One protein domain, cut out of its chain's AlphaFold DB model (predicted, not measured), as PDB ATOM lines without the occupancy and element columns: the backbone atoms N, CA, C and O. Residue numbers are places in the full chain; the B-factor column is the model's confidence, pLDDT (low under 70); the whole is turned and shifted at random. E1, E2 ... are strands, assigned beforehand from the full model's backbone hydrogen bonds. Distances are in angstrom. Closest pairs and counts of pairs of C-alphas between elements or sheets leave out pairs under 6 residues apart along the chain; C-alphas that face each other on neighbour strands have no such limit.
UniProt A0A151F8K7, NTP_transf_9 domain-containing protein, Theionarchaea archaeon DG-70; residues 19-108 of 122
ATOM      1  N   ILE A  19     179.342 188.438 119.755       85.44
ATOM      2  CA  ILE A  19     180.594 188.217 119.031       85.44
ATOM      3  C   ILE A  19     180.250 187.514 117.720       85.44
ATOM      4  O   ILE A  19     179.509 186.531 117.722       85.44
ATOM      5  N   GLU A  20     180.767 188.014 116.606       90.00
ATOM      6  CA  GLU A  20     180.558 187.420 115.284       90.00
ATOM      7  C   GLU A  20     181.821 187.515 114.426       90.00
ATOM      8  O   GLU A  20     182.644 188.413 114.609       90.00
ATOM      9  N   ASP A  21     181.984 186.582 113.492       89.88
ATOM     10  CA  ASP A  21     183.051 186.665 112.497       89.88
ATOM     11  C   ASP A  21     182.811 187.853 111.557       89.88
ATOM     12  O   ASP A  21     181.668 188.204 111.245       89.88
ATOM     13  N   THR A  22     183.892 188.485 111.100       85.31
ATOM     14  CA  THR A  22     183.826 189.554 110.096       85.31
ATOM     15  C   THR A  22     184.540 189.129 108.822       85.31
ATOM     16  O   THR A  22     185.634 188.579 108.867       85.31
ATOM     17  N   SER A  23     183.945 189.434 107.669       88.38
ATOM     18  CA  SER A  23     184.599 189.285 106.362       88.38
ATOM     19  C   SER A  23     185.535 190.453 106.027       88.38
ATOM     20  O   SER A  23     186.178 190.452 104.979       88.38
ATOM     21  N   HIS A  24     185.589 191.480 106.881       87.12
ATOM     22  CA  HIS A  24     186.448 192.642 106.671       87.12
ATOM     23  C   HIS A  24     187.902 192.301 106.992       87.12
ATOM     24  O   HIS A  24     188.197 191.697 108.022       87.12
ATOM     25  N   THR A  25     188.819 192.773 106.148       88.88
ATOM     26  CA  THR A  25     190.236 192.812 106.515       88.88
ATOM     27  C   THR A  25     190.472 194.006 107.431       88.88
ATOM     28  O   THR A  25     190.244 195.150 107.040       88.88
ATOM     29  N   ILE A  26     190.929 193.738 108.647       86.69
ATOM     30  CA  ILE A  26     191.251 194.755 109.642       86.69
ATOM     31  C   ILE A  26     192.724 195.113 109.507       86.69
ATOM     32  O   ILE A  26     193.575 194.227 109.528       86.69
ATOM     33  N   HIS A  27     193.008 196.407 109.400       89.19
ATOM     34  CA  HIS A  27     194.351 196.962 109.512       89.19
ATOM     35  C   HIS A  27     194.401 197.858 110.747       89.19
ATOM     36  O   HIS A  27     193.550 198.731 110.918       89.19
ATOM     37  N   VAL A  28     195.401 197.650 111.595       86.62
ATOM     38  CA  VAL A  28     195.721 198.543 112.708       86.62
ATOM     39  C   VAL A  28     197.014 199.236 112.351       86.62
ATOM     40  O   VAL A  28     198.046 198.583 112.219       86.62
ATOM     41  N   ILE A  29     196.955 200.549 112.169       88.12
ATOM     42  CA  ILE A  29     198.105 201.368 111.802       88.12
ATOM     43  C   ILE A  29     198.353 202.341 112.946       88.12
ATOM     44  O   ILE A  29     197.420 202.951 113.460       88.12
ATOM     45  N   PHE A  30     199.608 202.491 113.354       86.06
ATOM     46  CA  PHE A  30     200.010 203.524 114.296       86.06
ATOM     47  C   PHE A  30     201.293 204.187 113.828       86.06
ATOM     48  O   PHE A  30     202.268 203.518 113.493       86.06
ATOM     49  N   ASN A  31     201.286 205.521 113.799       90.12
ATOM     50  CA  ASN A  31     202.414 206.323 113.327       90.12
ATOM     51  C   ASN A  31     202.923 205.885 111.932       90.12
ATOM     52  O   ASN A  31     204.125 205.794 111.705       90.12
ATOM     53  N   GLY A  32     201.999 205.558 111.017       88.94
ATOM     54  CA  GLY A  32     202.312 205.086 109.662       88.94
ATOM     55  C   GLY A  32     202.807 203.637 109.571       88.94
ATOM     56  O   GLY A  32     203.043 203.148 108.470       88.94
ATOM     57  N   VAL A  33     202.938 202.926 110.695       88.44
ATOM     58  CA  VAL A  33     203.380 201.529 110.733       88.44
ATOM     59  C   VAL A  33     202.190 200.605 110.944       88.44
ATOM     60  O   VAL A  33     201.385 200.801 111.853       88.44
ATOM     61  N   LEU A  34     202.093 199.573 110.109       89.25
ATOM     62  CA  LEU A  34     201.119 198.500 110.273       89.25
ATOM     63  C   LEU A  34     201.480 197.662 111.506       89.25
ATOM     64  O   LEU A  34     202.522 197.009 111.515       89.25
ATOM     65  N   ILE A  35     200.618 197.686 112.518       90.06
ATOM     66  CA  ILE A  35     200.740 196.943 113.780       90.06
ATOM     67  C   ILE A  35     200.053 195.587 113.682       90.06
ATOM     68  O   ILE A  35     200.572 194.601 114.190       90.06
ATOM     69  N   ALA A  36     198.897 195.519 113.024       87.75
ATOM     70  CA  ALA A  36     198.186 194.265 112.821       87.75
ATOM     71  C   ALA A  36     197.440 194.263 111.490       87.75
ATOM     72  O   ALA A  36     196.917 195.297 111.064       87.75
ATOM     73  N   LYS A  37     197.363 193.093 110.855       92.00
ATOM     74  CA  LYS A  37     196.541 192.861 109.665       92.00
ATOM     75  C   LYS A  37     195.921 191.478 109.733       92.00
ATOM     76  O   LYS A  37     196.642 190.494 109.691       92.00
ATOM     77  N   THR A  38     194.595 191.407 109.752       88.12
ATOM     78  CA  THR A  38     193.885 190.126 109.845       88.12
ATOM     79  C   THR A  38     192.620 190.109 108.997       88.12
ATOM     80  O   THR A  38     191.934 191.120 108.858       88.12
ATOM     81  N   ASN A  39     192.282 188.942 108.457       94.06
ATOM     82  CA  ASN A  39     190.964 188.621 107.901       94.06
ATOM     83  C   ASN A  39     190.196 187.612 108.779       94.06
ATOM     84  O   ASN A  39     189.173 187.083 108.356       94.06
ATOM     85  N   LYS A  40     190.699 187.338 109.989       91.00
ATOM     86  CA  LYS A  40     190.141 186.395 110.970       91.00
ATOM     87  C   LYS A  40     189.652 187.109 112.234       91.00
ATOM     88  O   LYS A  40     189.498 186.486 113.284       91.00
ATOM     89  N   ALA A  41     189.454 188.425 112.162       87.75
ATOM     90  CA  ALA A  41     188.966 189.187 113.299       87.75
ATOM     91  C   ALA A  41     187.563 188.725 113.714       87.75
ATOM     92  O   ALA A  41     186.748 188.300 112.892       87.75
ATOM     93  N   LYS A  42     187.251 188.898 114.997       85.69
ATOM     94  CA  LYS A  42     185.875 188.805 115.494       85.69
ATOM     95  C   LYS A  42     185.393 190.186 115.889       85.69
ATOM     96  O   LYS A  42     186.093 190.903 116.599       85.69
ATOM     97  N   ARG A  43     184.204 190.563 115.434       88.56
ATOM     98  CA  ARG A  43     183.552 191.823 115.788       88.56
ATOM     99  C   ARG A  43     182.725 191.637 117.054       88.56
ATOM    100  O   ARG A  43     181.963 190.678 117.155       88.56
ATOM    101  N   VAL A  44     182.848 192.571 117.986       83.56
ATOM    102  CA  VAL A  44     182.073 192.635 119.227       83.56
ATOM    103  C   VAL A  44     181.080 193.781 119.124       83.56
ATOM    104  O   VAL A  44     181.464 194.925 118.880       83.56
ATOM    105  N   LEU A  45     179.802 193.464 119.302       85.38
ATOM    106  CA  LEU A  45     178.696 194.411 119.272       85.38
ATOM    107  C   LEU A  45     178.054 194.479 120.654       85.38
ATOM    108  O   LEU A  45     177.514 193.482 121.135       85.38
ATOM    109  N   GLU A  46     178.096 195.653 121.271       82.00
ATOM    110  CA  GLU A  46     177.533 195.913 122.596       82.00
ATOM    111  C   GLU A  46     176.784 197.245 122.591       82.00
ATOM    112  O   GLU A  46     177.277 198.235 122.045       82.00
ATOM    113  N   THR A  47     175.593 197.271 123.193       85.81
ATOM    114  CA  THR A  47     174.747 198.469 123.245       85.81
ATOM    115  C   THR A  47     175.521 199.694 123.731       85.81
ATOM    116  O   THR A  47     176.183 199.666 124.769       85.81
ATOM    117  N   GLY A  48     175.411 200.797 122.991       82.81
ATOM    118  CA  GLY A  48     176.006 202.083 123.357       82.81
ATOM    119  C   GLY A  48     177.522 202.164 123.152       82.81
ATOM    120  O   GLY A  48     178.133 203.149 123.567       82.81
ATOM    121  N   ARG A  49     178.144 201.166 122.508       76.81
ATOM    122  CA  ARG A  49     179.575 201.171 122.173       76.81
ATOM    123  C   ARG A  49     179.799 201.026 120.668       76.81
ATOM    124  O   ARG A  49     179.049 200.309 120.004       76.81
ATOM    125  N   PRO A  50     180.822 201.692 120.102       80.19
ATOM    126  CA  PRO A  50     181.250 201.386 118.744       80.19
ATOM    127  C   PRO A  50     181.714 199.922 118.663       80.19
ATOM    128  O   PRO A  50     182.203 199.398 119.666       80.19
ATOM    129  N   PRO A  51     181.600 199.266 117.493       82.25
ATOM    130  CA  PRO A  51     182.124 197.921 117.313       82.25
ATOM    131  C   PRO A  51     183.599 197.827 117.698       82.25
ATOM    132  O   PRO A  51     184.425 198.613 117.228       82.25
ATOM    133  N   GLU A  52     183.920 196.836 118.518       85.31
ATOM    134  CA  GLU A  52     185.295 196.483 118.863       85.31
ATOM    135  C   GLU A  52     185.709 195.223 118.088       85.31
ATOM    136  O   GLU A  52     184.856 194.469 117.607       85.31
ATOM    137  N   TYR A  53     187.013 194.991 117.936       85.19
ATOM    138  CA  TYR A  53     187.531 193.836 117.202       85.19
ATOM    139  C   TYR A  53     188.530 193.056 118.048       85.19
ATOM    140  O   TYR A  53     189.508 193.614 118.551       85.19
ATOM    141  N   TYR A  54     188.292 191.751 118.154       83.81
ATOM    142  CA  TYR A  54     189.303 190.796 118.576       83.81
ATOM    143  C   TYR A  54     190.178 190.444 117.381       83.81
ATOM    144  O   TYR A  54     189.663 190.051 116.330       83.81
ATOM    145  N   ILE A  55     191.488 190.583 117.557       84.31
ATOM    146  CA  ILE A  55     192.489 190.252 116.544       84.31
ATOM    147  C   ILE A  55     193.302 189.064 117.064       84.31
ATOM    148  O   ILE A  55     193.761 189.120 118.209       84.31
ATOM    149  N   PRO A  56     193.471 187.995 116.265       84.25
ATOM    150  CA  PRO A  56     194.325 186.877 116.644       84.25
ATOM    151  C   PRO A  56     195.763 187.351 116.914       84.25
ATOM    152  O   PRO A  56     196.289 188.119 116.104       84.25
ATOM    153  N   PRO A  57     196.408 186.936 118.019       81.06
ATOM    154  CA  PRO A  57     197.760 187.382 118.358       81.06
ATOM    155  C   PRO A  57     198.801 187.137 117.258       81.06
ATOM    156  O   PRO A  57     199.720 187.933 117.108       81.06
ATOM    157  N   GLU A  58     198.645 186.075 116.465       86.06
ATOM    158  CA  GLU A  58     199.538 185.737 115.351       86.06
ATOM    159  C   GLU A  58     199.546 186.773 114.216       86.06
ATOM    160  O   GLU A  58     200.514 186.856 113.463       86.06
ATOM    161  N   ASP A  59     198.492 187.583 114.116       89.12
ATOM    162  CA  ASP A  59     198.345 188.631 113.104       89.12
ATOM    163  C   ASP A  59     198.806 190.010 113.630       89.12
ATOM    164  O   ASP A  59     198.606 191.039 112.970       89.12
ATOM    165  N   ILE A  60     199.403 190.046 114.829       87.31
ATOM    166  CA  ILE A  60     199.863 191.249 115.529       87.31
ATOM    167  C   ILE A  60     201.392 191.268 115.593       87.31
ATOM    168  O   ILE A  60     202.045 190.311 116.003       87.31
ATOM    169  N   ARG A  61     201.976 192.417 115.260       91.38
ATOM    170  CA  ARG A  61     203.404 192.705 115.416       91.38
ATOM    171  C   ARG A  61     203.718 193.042 116.868       91.38
ATOM    172  O   ARG A  61     203.717 194.206 117.277       91.38
ATOM    173  N   MET A  62     203.926 191.990 117.657       87.06
ATOM    174  CA  MET A  62     204.162 192.062 119.100       87.06
ATOM    175  C   MET A  62     205.405 192.883 119.465       87.06
ATOM    176  O   MET A  62     205.470 193.401 120.574       87.06
ATOM    177  N   GLU A  63     206.360 193.071 118.549       93.62
ATOM    178  CA  GLU A  63     207.566 193.875 118.775       93.62
ATOM    179  C   GLU A  63     207.288 195.360 119.069       93.62
ATOM    180  O   GLU A  63     208.146 196.043 119.624       93.62
ATOM    181  N   TYR A  64     206.097 195.866 118.727       90.38
ATOM    182  CA  TYR A  64     205.671 197.235 119.044       90.38
ATOM    183  C   TYR A  64     204.824 197.335 120.311       90.38
ATOM    184  O   TYR A  64     204.414 198.435 120.692       90.38
ATOM    185  N   LEU A  65     204.500 196.196 120.927       88.69
ATOM    186  CA  LEU A  65     203.583 196.104 122.051       88.69
ATOM    187  C   LEU A  65     204.357 195.880 123.343       88.69
ATOM    188  O   LEU A  65     205.204 194.997 123.440       88.69
ATOM    189  N   THR A  66     204.005 196.638 124.374       87.94
ATOM    190  CA  THR A  66     204.475 196.393 125.739       87.94
ATOM    191  C   THR A  66     203.281 196.262 126.685       87.94
ATOM    192  O   THR A  66     202.281 196.969 126.510       87.94
ATOM    193  N   PRO A  67     203.328 195.348 127.670       85.00
ATOM    194  CA  PRO A  67     202.268 195.249 128.664       85.00
ATOM    195  C   PRO A  67     202.182 196.543 129.480       85.00
ATOM    196  O   PRO A  67     203.195 197.055 129.952       85.00
ATOM    197  N   GLY A  68     200.969 197.066 129.631       83.75
ATOM    198  CA  GLY A  68     200.666 198.233 130.452       83.75
ATOM    199  C   GLY A  68     200.002 197.851 131.775       83.75
ATOM    200  O   GLY A  68     200.150 196.733 132.281       83.75
ATOM    201  N   GLU A  69     199.243 198.805 132.316       85.75
ATOM    202  CA  GLU A  69     198.495 198.674 133.568       85.75
ATOM    203  C   GLU A  69     197.526 197.477 133.547       85.75
ATOM    204  O   GLU A  69     196.847 197.207 132.551       85.75
ATOM    205  N   ILE A  70     197.444 196.772 134.677       82.12
ATOM    206  CA  ILE A  70     196.472 195.703 134.913       82.12
ATOM    207  C   ILE A  70     195.323 196.268 135.740       82.12
ATOM    208  O   ILE A  70     195.546 196.880 136.781       82.12
ATOM    209  N   VAL A  71     194.094 196.014 135.298       79.94
ATOM    210  CA  VAL A  71     192.877 196.433 135.988       79.94
ATOM    211  C   VAL A  71     191.995 195.228 136.286       79.94
ATOM    212  O   VAL A  71     191.600 194.473 135.390       79.94
ATOM    213  N   ASP A  72     191.593 195.110 137.548       68.62
ATOM    214  CA  ASP A  72     190.564 194.174 137.998       68.62
ATOM    215  C   ASP A  72     189.178 194.706 137.596       68.62
ATOM    216  O   ASP A  72     188.459 195.327 138.378       68.62
ATOM    217  N   ARG A  73     188.802 194.538 136.321       61.94
ATOM    218  CA  ARG A  73     187.566 195.140 135.786       61.94
ATOM    219  C   ARG A  73     186.296 194.317 136.004       61.94
ATOM    220  O   ARG A  73     185.211 194.880 135.856       61.94
ATOM    221  N   CYS A  74     186.358 193.010 136.273       53.56
ATOM    222  CA  CYS A  74     185.136 192.200 136.319       53.56
ATOM    223  C   CYS A  74     185.287 190.893 137.107       53.56
ATOM    224  O   CYS A  74     186.071 190.031 136.721       53.56
ATOM    225  N   LYS A  75     184.417 190.676 138.106       51.34
ATOM    226  CA  LYS A  75     184.319 189.413 138.871       51.34
ATOM    227  C   LYS A  75     184.089 188.152 138.017       51.34
ATOM    228  O   LYS A  75     184.227 187.050 138.524       51.34
ATOM    229  N   TRP A  76     183.706 188.322 136.749       50.25
ATOM    230  CA  TRP A  76     183.362 187.236 135.827       50.25
ATOM    231  C   TRP A  76     184.401 186.978 134.732       50.25
ATOM    232  O   TRP A  76     184.419 185.887 134.177       50.25
ATOM    233  N   LYS A  77     185.208 187.983 134.361       55.41
ATOM    234  CA  LYS A  77     186.121 187.918 133.199       55.41
ATOM    235  C   LYS A  77     187.602 187.971 133.586       55.41
ATOM    236  O   LYS A  77     188.452 187.956 132.704       55.41
ATOM    237  N   GLY A  78     187.893 188.050 134.884       66.62
ATOM    238  CA  GLY A  78     189.254 188.115 135.402       66.62
ATOM    239  C   GLY A  78     189.931 189.457 135.127       66.62
ATOM    240  O   GLY A  78     189.278 190.501 134.981       66.62
ATOM    241  N   LYS A  79     191.262 189.415 135.085       73.44
ATOM    242  CA  LYS A  79     192.122 190.588 134.912       73.44
ATOM    243  C   LYS A  79     192.141 191.051 133.465       73.44
ATOM    244  O   LYS A  79     192.304 190.253 132.547       73.44
ATOM    245  N   LEU A  80     192.028 192.358 133.271       77.38
ATOM    246  CA  LEU A  80     192.257 193.006 131.986       77.38
ATOM    247  C   LEU A  80     193.619 193.684 132.048       77.38
ATOM    248  O   LEU A  80     193.879 194.451 132.970       77.38
ATOM    249  N   GLN A  81     194.475 193.429 131.067       80.94
ATOM    250  CA  GLN A  81     195.754 194.111 130.942       80.94
ATOM    251  C   GLN A  81     195.732 195.028 129.732       80.94
ATOM    252  O   GLN A  81     195.464 194.583 128.617       80.94
ATOM    253  N   TYR A  82     196.011 196.309 129.950       84.31
ATOM    254  CA  TYR A  82     196.217 197.243 128.858       84.31
ATOM    255  C   TYR A  82     197.523 196.961 128.124       84.31
ATOM    256  O   TYR A  82     198.451 196.343 128.643       84.31
ATOM    257  N   VAL A  83     197.591 197.454 126.897       83.25
ATOM    258  CA  VAL A  83     198.761 197.375 126.036       83.25
ATOM    259  C   VAL A  83     199.171 198.785 125.652       83.25
ATOM    260  O   VAL A  83     198.351 199.594 125.205       83.25
ATOM    261  N   ARG A  84     200.460 199.045 125.809       88.44
ATOM    262  CA  ARG A  84     201.150 200.231 125.330       88.44
ATOM    263  C   ARG A  84     201.740 199.935 123.956       88.44
ATOM    264  O   ARG A  84     202.344 198.883 123.756       88.44
ATOM    265  N   ILE A  85     201.565 200.863 123.018       88.75
ATOM    266  CA  ILE A  85     202.179 200.799 121.686       88.75
ATOM    267  C   ILE A  85     203.263 201.855 121.583       88.75
ATOM    268  O   ILE A  85     203.017 203.019 121.899       88.75
ATOM    269  N   GLU A  86     204.434 201.464 121.088       90.94
ATOM    270  CA  GLU A  86     205.536 202.379 120.816       90.94
ATOM    271  C   GLU A  86     206.106 202.151 119.413       90.94
ATOM    272  O   GLU A  86     206.527 201.051 119.061       90.94
ATOM    273  N   VAL A  87     206.110 203.205 118.593       89.62
ATOM    274  CA  VAL A  87     206.614 203.172 117.214       89.62
ATOM    275  C   VAL A  87     207.353 204.465 116.908       89.62
ATOM    276  O   VAL A  87     206.753 205.542 116.905       89.62
ATOM    277  N   ALA A  88     208.643 204.350 116.582       90.25
ATOM    278  CA  ALA A  88     209.503 205.474 116.199       90.25
ATOM    279  C   ALA A  88     209.402 206.663 117.182       90.25
ATOM    280  O   ALA A  88     209.201 207.809 116.780       90.25
ATOM    281  N   GLY A  89     209.460 206.371 118.486       89.94
ATOM    282  CA  GLY A  89     209.397 207.365 119.563       89.94
ATOM    283  C   GLY A  89     208.001 207.925 119.865       89.94
ATOM    284  O   GLY A  89     207.851 208.670 120.832       89.94
ATOM    285  N   LYS A  90     206.960 207.570 119.097       87.69
ATOM    286  CA  LYS A  90     205.571 207.869 119.475       87.69
ATOM    287  C   LYS A  90     205.007 206.749 120.324       87.69
ATOM    288  O   LYS A  90     205.127 205.580 119.971       87.69
ATOM    289  N   VAL A  91     204.329 207.136 121.397       87.44
ATOM    290  CA  VAL A  91     203.758 206.221 122.382       87.44
ATOM    291  C   VAL A  91     202.250 206.417 122.452       87.44
ATOM    292  O   VAL A  91     201.752 207.547 122.444       87.44
ATOM    293  N   ARG A  92     201.517 205.311 122.545       85.62
ATOM    294  CA  ARG A  92     200.098 205.286 122.886       85.62
ATOM    295  C   ARG A  92     199.893 204.356 124.072       85.62
ATOM    296  O   ARG A  92     199.949 203.137 123.929       85.62
ATOM    297  N   GLU A  93     199.619 204.947 125.226       85.31
ATOM    298  CA  GLU A  93     199.165 204.205 126.401       85.31
ATOM    299  C   GLU A  93     197.733 203.704 126.199       85.31
ATOM    300  O   GLU A  93     196.931 204.345 125.508       85.31
ATOM    301  N   ASN A  94     197.405 202.569 126.822       81.94
ATOM    302  CA  ASN A  94     196.063 201.977 126.813       81.94
ATOM    303  C   ASN A  94     195.467 201.826 125.398       81.94
ATOM    304  O   ASN A  94     194.270 202.028 125.183       81.94
ATOM    305  N   ALA A  95     196.320 201.506 124.420       82.12
ATOM    306  CA  ALA A  95     195.959 201.417 123.008       82.12
ATOM    307  C   ALA A  95     195.119 200.170 122.700       82.12
ATOM    308  O   ALA A  95     194.243 200.181 121.841       82.12
ATOM    309  N   ALA A  96     195.366 199.098 123.439       82.38
ATOM    310  CA  ALA A  96     194.609 197.862 123.384       82.38
ATOM    311  C   ALA A  96     194.490 197.287 124.797       82.38
ATOM    312  O   ALA A  96     195.068 197.818 125.748       82.38
ATOM    313  N   TRP A  97     193.736 196.208 124.945       80.94
ATOM    314  CA  TRP A  97     193.796 195.373 126.132       80.94
ATOM    315  C   TRP A  97     193.592 193.919 125.771       80.94
ATOM    316  O   TRP A  97     193.041 193.583 124.727       80.94
ATOM    317  N   TYR A  98     193.990 193.049 126.676       75.31
ATOM    318  CA  TYR A  98     193.717 191.634 126.571       75.31
ATOM    319  C   TYR A  98     193.375 191.069 127.942       75.31
ATOM    320  O   TYR A  98     193.627 191.697 128.972       75.31
ATOM    321  N   PHE A  99     192.752 189.900 127.947       75.94
ATOM    322  CA  PHE A  99     192.530 189.121 129.158       75.94
ATOM    323  C   PHE A  99     193.614 188.040 129.209       75.94
ATOM    324  O   PHE A  99     193.485 187.054 128.475       75.94
ATOM    325  N   PRO A 100     194.676 188.191 130.028       67.25
ATOM    326  CA  PRO A 100     195.823 187.276 130.020       67.25
ATOM    327  C   PRO A 100     195.429 185.814 130.247       67.25
ATOM    328  O   PRO A 100     196.039 184.912 129.688       67.25
ATOM    329  N   GLU A 101     194.363 185.589 131.014       65.38
ATOM    330  CA  GLU A 101     193.851 184.259 131.357       65.38
ATOM    331  C   GLU A 101     193.137 183.553 130.193       65.38
ATOM    332  O   GLU A 101     193.018 182.332 130.201       65.38
ATOM    333  N   THR A 102     192.658 184.295 129.188       60.88
ATOM    334  CA  THR A 102     191.907 183.728 128.048       60.88
ATOM    335  C   THR A 102     192.577 183.965 126.695       60.88
ATOM    336  O   THR A 102     192.101 183.455 125.686       60.88
ATOM    337  N   GLY A 103     193.663 184.746 126.649       54.03
ATOM    338  CA  GLY A 103     194.390 185.078 125.417       54.03
ATOM    339  C   GLY A 103     193.621 185.977 124.439       54.03
ATOM    340  O   GLY A 103     194.091 186.222 123.331       54.03
ATOM    341  N   LEU A 104     192.440 186.476 124.823       54.41
ATOM    342  CA  LEU A 104     191.625 187.349 123.980       54.41
ATOM    343  C   LEU A 104     192.176 188.776 123.992       54.41
ATOM    344  O   LEU A 104     192.151 189.431 125.035       54.41
ATOM    345  N   SER A 105     192.588 189.264 122.821       56.75
ATOM    346  CA  SER A 105     193.165 190.600 122.621       56.75
ATOM    347  C   SER A 105     192.234 191.499 121.821       56.75
ATOM    348  O   SER A 105     191.869 191.186 120.688       56.75
ATOM    349  N   LEU A 106     191.856 192.628 122.409       59.69
ATOM    350  CA  LEU A 106     190.985 193.631 121.820       59.69
ATOM    351  C   LEU A 106     191.778 194.908 121.569       59.69
ATOM    352  O   LEU A 106     192.331 195.504 122.495       59.69
ATOM    353  N   ILE A 107     191.822 195.345 120.313       56.00
ATOM    354  CA  ILE A 107     192.506 196.586 119.950       56.00
ATOM    355  C   ILE A 107     191.489 197.720 119.884       56.00
ATOM    356  O   ILE A 107     190.535 197.667 119.105       56.00
ATOM    357  N   ARG A 108     191.700 198.769 120.691       55.66
ATOM    358  CA  ARG A 108     190.974 200.027 120.517       55.66
ATOM    359  C   ARG A 108     191.613 200.787 119.368       55.66
ATOM    360  O   ARG A 108     192.829 200.860 119.257       55.66
TER     361      ARG A 108
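Overview. This is residues 19 to 108 of the 122 residues of the protein "NTP_transf_9 domain-containing protein" of Theionarchaea archaeon DG-70 (UniProt A0A151F8K7). A strongly twisted sheet of seven strands steps from the long strands E6, E7 and E8 through E9 and E5, which meet only at a point, to the short strands E4 and E1. The hairpin of E2 and E3, joined in the chain to E1 and E4, reaches out from them, and its tip comes close to the end of E7. The printed part has 90 residues, 55 of them in nine named strands, E1 to E9 in that order along the chain, with no named helix, and its class is all strand; the order of the seven-stranded sheet is E1, E4, E5, E9, E8, E7, E6, and its neighbour pairs E1 and E4, E4 and E5, E9 and E8, E8 and E7, and E7 and E6 are antiparallel. The whole is compact, with a radius of gyration of the C-alphas of 13.1 A and spans of 37 by 32 by 25 A.

Along the chain. E1 is residues 19 to 21, with C-alpha 19 at (180.594, 188.217, 119.031). E2 is 26 to 30, 13.2 A, E3 33 to 38, 14.9 A, E4 42 to 45 and E5 52 to 54. E6 is 65 to 74, 23.6 A, and bends by 61 degrees at residue 69. E7 is 78 to 87, 29.3 A, and E8 90 to 99, 24.8 A. E9, 104 to 107, ends at (192.506, 196.586, 119.950).

Arrangement. E1 is an edge strand beside E4, with N 20 and O 43 3.0 A apart. E4 and E5 form a hairpin, N 44 to O 52 2.8 A. C-alphas 54 and 106 of E5 and E9 are 4.6 A apart. E6, E7, E8 and E9 make a meander, each strand the antiparallel neighbour of the one before: N 106 to O 97 2.8 A, N 83 to O 96 2.8 A, N 68 to O 82 2.8 A. E2 and E3 pair by N 28 and O 36, 2.8 A; the closest C-alphas of E2 and E7, Phe 30 and Val 87, are 7.2 A apart.

Size, cuts and confidence. C-alphas 32 and 75 are farthest apart, 37.7 A. The printed part has no cut and no long link. Residues 72 to 78 and 100 to 108 have pLDDT under 70.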